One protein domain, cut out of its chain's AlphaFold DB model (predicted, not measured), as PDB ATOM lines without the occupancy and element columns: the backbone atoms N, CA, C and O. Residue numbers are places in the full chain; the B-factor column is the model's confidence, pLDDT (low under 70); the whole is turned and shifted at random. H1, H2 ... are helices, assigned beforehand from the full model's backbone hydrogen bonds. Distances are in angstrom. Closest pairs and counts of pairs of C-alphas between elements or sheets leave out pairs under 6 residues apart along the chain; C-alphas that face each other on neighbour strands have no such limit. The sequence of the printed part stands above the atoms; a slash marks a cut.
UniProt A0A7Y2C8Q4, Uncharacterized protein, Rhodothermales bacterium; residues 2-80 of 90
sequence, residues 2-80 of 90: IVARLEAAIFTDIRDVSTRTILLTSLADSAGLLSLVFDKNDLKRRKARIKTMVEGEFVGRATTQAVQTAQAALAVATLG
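AT A GLANCE: This is residues 2 to 80 of the 90 residues of an uncharacterized protein of Rhodothermales bacterium (UniProt A0A7Y2C8Q4). A compact head of short helices has the long helix H6 as its handle: H1, H5 and residues 59 to 66 of H6 pack on H2 at the core, and residues 67 to 80 stick out. The 79 printed residues hold six named helices, H1 to H6 in chain order, and no named strand: all helix. The whole is loose, with a radius of gyration of the C-alphas of 14.5 A, and spans 50 by 23 by 19 A.

HOW THE PARTS SIT: Start with H1, residues 2 to 11; it touches H2, residues 19 to 30, about perpendicular at 86 degrees, the closest C-alphas being those of Leu 6 and Thr 25, 6.3 A apart. H2 is the hub, touching three helices. H3, residues 34 to 37, is close to H2 but not clearly touching, with C-alphas 28 and 34 closest at 5.7 A. H4, residues 40 to 45, is near H1 and apart from H2. H5, residues 47 to 55, touches H2 at a steep tilt of 66 degrees, opposite ways; C-alphas 26 and 54 are closest at 5.3 A. H6, residues 57 to 79, touches H2 with residues 59 to 66 alone, C-alphas 19 and 62 being closest at 5.8 A. Every O i to N i+4 pair is within hydrogen-bond range in H1, H2, H4, H5 and H6; H3 is too short for one.

IN THESE COORDINATES: Find C-alpha 2 at (13.404, 11.392, 17.448), where H1 begins its 14.0 A. H2 measures 16.5 A, H3 5.4 A, H4 8.8 A and H5 11.6 A. From C-alpha 57 at (31.408, 17.223, 3.289), H6 runs 32.6 A to C-alpha 79 at (2.877, 28.572, -7.586).

THE WHOLE: The C-alphas farthest apart are those of Asn 41 and Gly 80, 50.6 A. The printed part has no cut and no long link. Look for low confidence at residues 56 to 80, where pLDDT is under 70.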
ATOM      1  N   ILE A   2      12.163  10.611  17.674       87.88
ATOM      2  CA  ILE A   2      13.404  11.392  17.448       87.88
ATOM      3  C   ILE A   2      14.608  10.902  18.275       87.88
ATOM      4  O   ILE A   2      15.682  10.692  17.715       87.88
ATOM      5  N   VAL A   3      14.440  10.671  19.583       91.12
ATOM      6  CA  VAL A   3      15.533  10.182  20.451       91.12
ATOM      7  C   VAL A   3      16.026   8.804  20.012       91.12
ATOM      8  O   VAL A   3      17.225   8.621  19.863       91.12
ATOM      9  N   ALA A   4      15.121   7.872  19.701       91.00
ATOM     10  CA  ALA A   4      15.485   6.538  19.214       91.00
ATOM     11  C   ALA A   4      16.234   6.593  17.870       91.00
ATOM     12  O   ALA A   4      17.141   5.804  17.621       91.00
ATOM     13  N   ARG A   5      15.895   7.555  17.003       90.12
ATOM     14  CA  ARG A   5      16.636   7.787  15.756       90.12
ATOM     15  C   ARG A   5      18.030   8.338  15.998       90.12
ATOM     16  O   ARG A   5      18.951   7.893  15.325       90.12
ATOM     17  N   LEU A   6      18.188   9.271  16.935       91.94
ATOM     18  CA  LEU A   6      19.503   9.757  17.355       91.94
ATOM     19  C   LEU A   6      20.324   8.629  17.979       91.94
ATOM     20  O   LEU A   6      21.490   8.465  17.645       91.94
ATOM     21  N   GLU A   7      19.702   7.813  18.823       93.25
ATOM     22  CA  GLU A   7      20.337   6.674  19.474       93.25
ATOM     23  C   GLU A   7      20.837   5.661  18.439       93.25
ATOM     24  O   GLU A   7      22.026   5.345  18.409       93.25
ATOM     25  N   ALA A   8      19.974   5.237  17.513       91.88
ATOM     26  CA  ALA A   8      20.367   4.374  16.407       91.88
ATOM     27  C   ALA A   8      21.480   5.031  15.580       91.88
ATOM     28  O   ALA A   8      22.518   4.427  15.317       91.88
ATOM     29  N   ALA A   9      21.317   6.306  15.232       90.38
ATOM     30  CA  ALA A   9      22.281   7.030  14.428       90.38
ATOM     31  C   ALA A   9      23.615   7.279  15.126       90.38
ATOM     32  O   ALA A   9      24.563   7.509  14.396       90.38
ATOM     33  N   ILE A  10      23.739   7.218  16.459       92.00
ATOM     34  CA  ILE A  10      24.978   7.482  17.227       92.00
ATOM     35  C   ILE A  10      25.620   6.186  17.747       92.00
ATOM     36  O   ILE A  10      26.848   6.041  17.686       92.00
ATOM     37  N   PHE A  11      24.815   5.233  18.207       93.81
ATOM     38  CA  PHE A  11      25.287   4.050  18.927       93.81
ATOM     39  C   PHE A  11      25.293   2.762  18.110       93.81
ATOM     40  O   PHE A  11      25.879   1.784  18.572       93.81
ATOM     41  N   THR A  12      24.741   2.753  16.896       89.00
ATOM     42  CA  THR A  12      24.873   1.616  15.970       89.00
ATOM     43  C   THR A  12      25.935   1.887  14.911       89.00
ATOM     44  O   THR A  12      26.286   3.033  14.656       89.00
ATOM     45  N   ASP A  13      26.444   0.845  14.259       82.81
ATOM     46  CA  ASP A  13      27.449   0.965  13.193       82.81
ATOM     47  C   ASP A  13      26.820   0.984  11.786       82.81
ATOM     48  O   ASP A  13      27.445   0.616  10.789       82.81
ATOM     49  N   ILE A  14      25.570   1.458  11.695       80.38
ATOM     50  CA  ILE A  14      24.883   1.690  10.423       80.38
ATOM     51  C   ILE A  14      25.654   2.761   9.641       80.38
ATOM     52  O   ILE A  14      25.894   3.867  10.141       80.38
ATOM     53  N   ARG A  15      26.057   2.402   8.416       71.75
ATOM     54  CA  ARG A  15      26.789   3.273   7.481       71.75
ATOM     55  C   ARG A  15      25.854   4.122   6.624       71.75
ATOM     56  O   ARG A  15      26.211   5.240   6.275       71.75
ATOM     57  N   ASP A  16      24.671   3.596   6.318       78.00
ATOM     58  CA  ASP A  16      23.634   4.298   5.562       78.00
ATOM     59  C   ASP A  16      22.667   4.978   6.537       78.00
ATOM     60  O   ASP A  16      21.698   4.393   7.023       78.00
ATOM     61  N   VAL A  17      23.014   6.204   6.926       83.81
ATOM     62  CA  VAL A  17      22.169   7.041   7.776       83.81
ATOM     63  C   VAL A  17      21.542   8.111   6.895       83.81
ATOM     64  O   VAL A  17      22.236   8.838   6.189       83.81
ATOM     65  N   SER A  18      20.215   8.240   6.957       85.25
ATOM     66  CA  SER A  18      19.500   9.208   6.125       85.25
ATOM     67  C   SER A  18      19.938  10.653   6.391       85.25
ATOM     68  O   SER A  18      20.156  11.053   7.538       85.25
ATOM     69  N   THR A  19      19.966  11.474   5.337       82.44
ATOM     70  CA  THR A  19      20.353  12.898   5.369       82.44
ATOM     71  C   THR A  19      19.647  13.682   6.476       82.44
ATOM     72  O   THR A  19      20.276  14.425   7.227       82.44
ATOM     73  N   ARG A  20      18.336  13.464   6.641       84.00
ATOM     74  CA  ARG A  20      17.528  14.106   7.690       84.00
ATOM     75  C   ARG A  20      18.006  13.754   9.099       84.00
ATOM     76  O   ARG A  20      17.941  14.592   9.992       84.00
ATOM     77  N   THR A  21      18.462  12.524   9.303       89.19
ATOM     78  CA  THR A  21      18.950  12.053  10.603       89.19
ATOM     79  C   THR A  21      20.344  12.600  10.887       89.19
ATOM     80  O   THR A  21      20.603  13.015  12.009       89.19
ATOM     81  N   ILE A  22      21.207  12.709   9.874       87.00
ATOM     82  CA  ILE A  22      22.521  13.354  10.015       87.00
ATOM     83  C   ILE A  22      22.376  14.842  10.372       87.00
ATOM     84  O   ILE A  22      23.039  15.312  11.292       87.00
ATOM     85  N   LEU A  23      21.458  15.565   9.721       86.19
ATOM     86  CA  LEU A  23      21.156  16.962  10.063       86.19
ATOM     87  C   LEU A  23      20.634  17.112  11.491       86.19
ATOM     88  O   LEU A  23      21.072  17.996  12.219       86.19
ATOM     89  N   LEU A  24      19.726  16.229  11.902       88.38
ATOM     90  CA  LEU A  24      19.210  16.215  13.266       88.38
ATOM     91  C   LEU A  24      20.335  15.973  14.286       88.38
ATOM     92  O   LEU A  24      20.394  16.672  15.294       88.38
ATOM     93  N   THR A  25      21.242  15.033  14.013       89.62
ATOM     94  CA  THR A  25      22.415  14.776  14.858       89.62
ATOM     95  C   THR A  25      23.340  15.991  14.916       89.62
ATOM     96  O   THR A  25      23.776  16.359  16.000       89.62
ATOM     97  N   SER A  26      23.594  16.656  13.784       86.94
ATOM     98  CA  SER A  26      24.422  17.868  13.717       86.94
ATOM     99  C   SER A  26      23.821  19.036  14.507       86.94
ATOM    100  O   SER A  26      24.524  19.706  15.266       86.94
ATOM    101  N   LEU A  27      22.508  19.247  14.405       87.69
ATOM    102  CA  LEU A  27      21.798  20.257  15.191       87.69
ATOM    103  C   LEU A  27      21.819  19.929  16.687       87.69
ATOM    104  O   LEU A  27      22.094  20.799  17.505       87.69
ATOM    105  N   ALA A  28      21.562  18.674  17.056       90.50
ATOM    106  CA  ALA A  28      21.565  18.253  18.452       90.50
ATOM    107  C   ALA A  28      22.963  18.338  19.093       90.50
ATOM    108  O   ALA A  28      23.064  18.687  20.268       90.50
ATOM    109  N   ASP A  29      24.023  18.035  18.339       89.62
ATOM    110  CA  ASP A  29      25.415  18.149  18.791       89.62
ATOM    111  C   ASP A  29      25.822  19.615  18.987       89.62
ATOM    112  O   ASP A  29      26.248  20.001  20.075       89.62
ATOM    113  N   SER A  30      25.586  20.461  17.977       85.88
ATOM    114  CA  SER A  30      25.903  21.897  18.037       85.88
ATOM    115  C   SER A  30      25.099  22.658  19.096       85.88
ATOM    116  O   SER A  30      25.624  23.579  19.717       85.88
ATOM    117  N   ALA A  31      23.857  22.245  19.364       88.62
ATOM    118  CA  ALA A  31      23.030  22.790  20.440       88.62
ATOM    119  C   ALA A  31      23.338  22.186  21.828       88.62
ATOM    120  O   ALA A  31      22.697  22.554  22.812       88.62
ATOM    121  N   GLY A  32      24.271  21.231  21.932       88.25
ATOM    122  CA  GLY A  32      24.631  20.562  23.189       88.25
ATOM    123  C   GLY A  32      23.566  19.607  23.748       88.25
ATOM    124  O   GLY A  32      23.748  19.045  24.832       88.25
ATOM    125  N   LEU A  33      22.479  19.372  23.006       92.19
ATOM    126  CA  LEU A  33      21.314  18.590  23.431       92.19
ATOM    127  C   LEU A  33      21.627  17.106  23.629       92.19
ATOM    128  O   LEU A  33      21.008  16.464  24.472       92.19
ATOM    129  N   LEU A  34      22.609  16.556  22.909       92.19
ATOM    130  CA  LEU A  34      22.994  15.149  23.065       92.19
ATOM    131  C   LEU A  34      23.383  14.817  24.511       92.19
ATOM    132  O   LEU A  34      23.000  13.769  25.021       92.19
ATOM    133  N   SER A  35      24.079  15.736  25.187       92.81
ATOM    134  CA  SER A  35      24.529  15.555  26.574       92.81
ATOM    135  C   SER A  35      23.411  15.618  27.622       92.81
ATOM    136  O   SER A  35      23.634  15.217  28.761       92.81
ATOM    137  N   LEU A  36      22.223  16.105  27.245       92.62
ATOM    138  CA  LEU A  36      21.037  16.119  28.104       92.62
ATOM    139  C   LEU A  36      20.254  14.803  28.023       92.62
ATOM    140  O   LEU A  36      19.504  14.484  28.940       92.62
ATOM    141  N   VAL A  37      20.391  14.073  26.913       92.94
ATOM    142  CA  VAL A  37      19.556  12.903  26.600       92.94
ATOM    143  C   VAL A  37      20.334  11.591  26.719       92.94
ATOM    144  O   VAL A  37      19.742  10.563  27.036       92.94
ATOM    145  N   PHE A  38      21.651  11.609  26.496       94.81
ATOM    146  CA  PHE A  38      22.506  10.423  26.525       94.81
ATOM    147  C   PHE A  38      23.640  10.551  27.542       94.81
ATOM    148  O   PHE A  38      24.104  11.653  27.842       94.81
ATOM    149  N   ASP A  39      24.130   9.407  28.031       95.19
ATOM    150  CA  ASP A  39      25.241   9.385  28.977       95.19
ATOM    151  C   ASP A  39      26.520   9.980  28.368       95.19
ATOM    152  O   ASP A  39      26.909   9.726  27.222       95.19
ATOM    153  N   LYS A  40      27.222  10.774  29.176       92.25
ATOM    154  CA  LYS A  40      28.411  11.505  28.737       92.25
ATOM    155  C   LYS A  40      29.573  10.573  28.382       92.25
ATOM    156  O   LYS A  40      30.383  10.927  27.524       92.25
ATOM    157  N   ASN A  41      29.701   9.416  29.030       94.12
ATOM    158  CA  ASN A  41      30.743   8.441  28.710       94.12
ATOM    159  C   ASN A  41      30.428   7.713  27.405       94.12
ATOM    160  O   ASN A  41      31.331   7.539  26.583       94.12
ATOM    161  N   ASP A  42      29.162   7.386  27.157       93.38
ATOM    162  CA  ASP A  42      28.736   6.792  25.889       93.38
ATOM    163  C   ASP A  42      28.958   7.742  24.707       93.38
ATOM    164  O   ASP A  42      29.533   7.351  23.684       93.38
ATOM    165  N   LEU A  43      28.627   9.026  24.874       93.38
ATOM    166  CA  LEU A  43      28.919  10.053  23.872       93.38
ATOM    167  C   LEU A  43      30.423  10.207  23.619       93.38
ATOM    168  O   LEU A  43      30.849  10.317  22.468       93.38
ATOM    169  N   LYS A  44      31.260  10.152  24.666       93.56
ATOM    170  CA  LYS A  44      32.725  10.164  24.507       93.56
ATOM    171  C   LYS A  44      33.216   8.965  23.696       93.56
ATOM    172  O   LYS A  44      34.052   9.152  22.813       93.56
ATOM    173  N   ARG A  45      32.684   7.760  23.942       94.75
ATOM    174  CA  ARG A  45      33.040   6.547  23.180       94.75
ATOM    175  C   ARG A  45      32.656   6.651  21.705       94.75
ATOM    176  O   ARG A  45      33.369   6.125  20.855       94.75
ATOM    177  N   ARG A  46      31.567   7.354  21.383       93.50
ATOM    178  CA  ARG A  46      31.099   7.568  20.001       93.50
ATOM    179  C   ARG A  46      31.526   8.912  19.392       93.50
ATOM    180  O   ARG A  46      31.142   9.202  18.261       93.50
ATOM    181  N   LYS A  47      32.389   9.695  20.055       89.75
ATOM    182  CA  LYS A  47      32.809  11.038  19.607       89.75
ATOM    183  C   LYS A  47      33.373  11.062  18.187       89.75
ATOM    184  O   LYS A  47      33.029  11.948  17.417       89.75
ATOM    185  N   ALA A  48      34.209  10.087  17.827       89.38
ATOM    186  CA  ALA A  48      34.765   9.995  16.476       89.38
ATOM    187  C   ALA A  48      33.665   9.808  15.421       89.38
ATOM    188  O   ALA A  48      33.677  10.473  14.393       89.38
ATOM    189  N   ARG A  49      32.671   8.962  15.711       88.31
ATOM    190  CA  ARG A  49      31.548   8.704  14.808       88.31
ATOM    191  C   ARG A  49      30.631   9.920  14.679       88.31
ATOM    192  O   ARG A  49      30.262  10.268  13.565       88.31
ATOM    193  N   ILE A  50      30.325  10.594  15.790       89.38
ATOM    194  CA  ILE A  50      29.585  11.869  15.786       89.38
ATOM    195  C   ILE A  50      30.328  12.892  14.921       89.38
ATOM    196  O   ILE A  50      29.748  13.443  13.993       89.38
ATOM    197  N   LYS A  51      31.637  13.049  15.137       87.00
ATOM    198  CA  LYS A  51      32.491  13.950  14.361       87.00
ATOM    199  C   LYS A  51      32.474  13.620  12.864       87.00
ATOM    200  O   LYS A  51      32.270  14.513  12.059       87.00
ATOM    201  N   THR A  52      32.598  12.352  12.469       84.88
ATOM    202  CA  THR A  52      32.521  11.949  11.052       84.88
ATOM    203  C   THR A  52      31.155  12.238  10.429       84.88
ATOM    204  O   THR A  52      31.093  12.657   9.275       84.88
ATOM    205  N   MET A  53      30.064  12.049  11.177       81.62
ATOM    206  CA  MET A  53      28.720  12.394  10.703       81.62
ATOM    207  C   MET A  53      28.531  13.905  10.541       81.62
ATOM    208  O   MET A  53      27.809  14.311   9.638       81.62
ATOM    209  N   VAL A  54      29.157  14.716  11.404       79.62
ATOM    210  CA  VAL A  54      28.938  16.170  11.477       79.62
ATOM    211  C   VAL A  54      29.934  16.986  10.636       79.62
ATOM    212  O   VAL A  54      29.566  18.016  10.081       79.62
ATOM    213  N   GLU A  55      31.184  16.546  10.505       73.88
ATOM    214  CA  GLU A  55      32.251  17.292   9.817       73.88
ATOM    215  C   GLU A  55      32.501  16.841   8.378       73.88
ATOM    216  O   GLU A  55      33.207  17.519   7.632       73.88
ATOM    217  N   GLY A  56      31.945  15.704   7.957       61.50
ATOM    218  CA  GLY A  56      32.051  15.290   6.565       61.50
ATOM    219  C   GLY A  56      31.437  16.342   5.639       61.50
ATOM    220  O   GLY A  56      30.408  16.935   5.954       61.50
ATOM    221  N   GLU A  57      31.994  16.492   4.434       54.84
ATOM    222  CA  GLU A  57      31.408  17.223   3.289       54.84
ATOM    223  C   GLU A  57      29.908  16.890   3.065       54.84
ATOM    224  O   GLU A  57      29.139  17.647   2.469       54.84
ATOM    225  N   PHE A  58      29.481  15.754   3.621       57.03
ATOM    226  CA  PHE A  58      28.107  15.327   3.804       57.03
ATOM    227  C   PHE A  58      27.205  16.341   4.528       57.03
ATOM    228  O   PHE A  58      26.097  16.525   4.052       57.03
ATOM    229  N   VAL A  59      27.611  17.042   5.598       60.78
ATOM    230  CA  VAL A  59      26.743  18.046   6.260       60.78
ATOM    231  C   VAL A  59      26.555  19.290   5.401       60.78
ATOM    232  O   VAL A  59      25.447  19.815   5.331       60.78
ATOM    233  N   GLY A  60      27.584  19.724   4.667       60.00
ATOM    234  CA  GLY A  60      27.467  20.829   3.707       60.00
ATOM    235  C   GLY A  60      26.509  20.500   2.553       60.00
ATOM    236  O   GLY A  60      25.597  21.278   2.250       60.00
ATOM    237  N   ARG A  61      26.649  19.302   1.962       59.47
ATOM    238  CA  ARG A  61      25.724  18.793   0.934       59.47
ATOM    239  C   ARG A  61      24.324  18.532   1.489       59.47
ATOM    240  O   ARG A  61      23.351  18.929   0.861       59.47
ATOM    241  N   ALA A  62      24.211  17.938   2.674       62.88
ATOM    242  CA  ALA A  62      22.946  17.662   3.349       62.88
ATOM    243  C   ALA A  62      22.187  18.944   3.686       62.88
ATOM    244  O   ALA A  62      20.980  19.006   3.475       62.88
ATOM    245  N   THR A  63      22.884  19.974   4.170       64.31
ATOM    246  CA  THR A  63      22.292  21.283   4.472       64.31
ATOM    247  C   THR A  63      21.785  21.926   3.189       64.31
ATOM    248  O   THR A  63      20.618  22.302   3.118       64.31
ATOM    249  N   THR A  64      22.612  21.956   2.140       62.19
ATOM    250  CA  THR A  64      22.211  22.454   0.815       62.19
ATOM    251  C   THR A  64      20.995  21.696   0.276       62.19
ATOM    252  O   THR A  64      20.019  22.315  -0.134       62.19
ATOM    253  N   GLN A  65      21.003  20.365   0.338       61.88
ATOM    254  CA  GLN A  65      19.919  19.523  -0.164       61.88
ATOM    255  C   GLN A  65      18.630  19.687   0.653       61.88
ATOM    256  O   GLN A  65      17.543  19.742   0.080       61.88
ATOM    257  N   ALA A  66      18.720  19.790   1.981       64.69
ATOM    258  CA  ALA A  66      17.558  20.014   2.835       64.69
ATOM    259  C   ALA A  66      16.950  21.401   2.615       64.69
ATOM    260  O   ALA A  66      15.730  21.512   2.507       64.69
ATOM    261  N   VAL A  67      17.785  22.437   2.472       68.25
ATOM    262  CA  VAL A  67      17.343  23.790   2.110       68.25
ATOM    263  C   VAL A  67      16.689  23.788   0.732       68.25
ATOM    264  O   VAL A  67      15.587  24.305   0.595       68.25
ATOM    265  N   GLN A  68      17.297  23.152  -0.269       69.31
ATOM    266  CA  GLN A  68      16.715  23.033  -1.608       69.31
ATOM    267  C   GLN A  68      15.384  22.280  -1.594       69.31
ATOM    268  O   GLN A  68      14.441  22.706  -2.245       69.31
ATOM    269  N   THR A  69      15.275  21.194  -0.827       62.00
ATOM    270  CA  THR A  69      14.024  20.426  -0.713       62.00
ATOM    271  C   THR A  69      12.929  21.263  -0.052       62.00
ATOM    272  O   THR A  69      11.796  21.290  -0.529       62.00
ATOM    273  N   ALA A  70      13.263  21.986   1.020       68.62
ATOM    274  CA  ALA A  70      12.332  22.894   1.682       68.62
ATOM    275  C   ALA A  70      11.907  24.049   0.758       68.62
ATOM    276  O   ALA A  70      10.721  24.357   0.667       68.62
ATOM    277  N   GLN A  71      12.849  24.646   0.024       62.84
ATOM    278  CA  GLN A  71      12.570  25.697  -0.956       62.84
ATOM    279  C   GLN A  71      11.737  25.184  -2.136       62.84
ATOM    280  O   GLN A  71      10.824  25.877  -2.569       62.84
ATOM    281  N   ALA A  72      11.990  23.968  -2.624       64.81
ATOM    282  CA  ALA A  72      11.209  23.353  -3.693       64.81
ATOM    283  C   ALA A  72       9.761  23.098  -3.254       64.81
ATOM    284  O   ALA A  72       8.832  23.422  -3.990       64.81
ATOM    285  N   ALA A  73       9.552  22.589  -2.036       65.75
ATOM    286  CA  ALA A  73       8.212  22.415  -1.479       65.75
ATOM    287  C   ALA A  73       7.472  23.758  -1.334       65.75
ATOM    288  O   ALA A  73       6.296  23.854  -1.686       65.75
ATOM    289  N   LEU A  74       8.165  24.807  -0.875       62.72
ATOM    290  CA  LEU A  74       7.612  26.162  -0.801       62.72
ATOM    291  C   LEU A  74       7.278  26.726  -2.187       62.72
ATOM    292  O   LEU A  74       6.210  27.300  -2.354       62.72
ATOM    293  N   ALA A  75       8.142  26.535  -3.186       63.34
ATOM    294  CA  ALA A  75       7.909  26.996  -4.554       63.34
ATOM    295  C   ALA A  75       6.696  26.307  -5.205       63.34
ATOM    296  O   ALA A  75       5.894  26.963  -5.864       63.34
ATOM    297  N   VAL A  76       6.512  25.001  -4.982       64.06
ATOM    298  CA  VAL A  76       5.314  24.276  -5.442       64.06
ATOM    299  C   VAL A  76       4.056  24.786  -4.731       64.06
ATOM    300  O   VAL A  76       3.021  24.967  -5.370       64.06
ATOM    301  N   ALA A  77       4.142  25.074  -3.429       58.09
ATOM    302  CA  ALA A  77       3.018  25.608  -2.664       58.09
ATOM    303  C   ALA A  77       2.619  27.033  -3.092       58.09
ATOM    304  O   ALA A  77       1.431  27.345  -3.141       58.09
ATOM    305  N   THR A  78       3.578  27.901  -3.430       58.59
ATOM    306  CA  THR A  78       3.295  29.293  -3.822       58.59
ATOM    307  C   THR A  78       2.837  29.429  -5.272       58.59
ATOM    308  O   THR A  78       1.979  30.263  -5.555       58.59
ATOM    309  N   LEU A  79       3.328  28.586  -6.186       56.50
ATOM    310  CA  LEU A  79       2.877  28.572  -7.586       56.50
ATOM    311  C   LEU A  79       1.487  27.935  -7.768       56.50
ATOM    312  O   LEU A  79       0.813  28.224  -8.753       56.50
ATOM    313  N   GLY A  80       1.024  27.117  -6.818       52.03
ATOM    314  CA  GLY A  80      -0.349  26.597  -6.803       52.03
ATOM    315  C   GLY A  80      -1.416  27.620  -6.384       52.03
ATOM    316  O   GLY A  80      -2.600  27.387  -6.604       52.03
TER     317      GLY A  80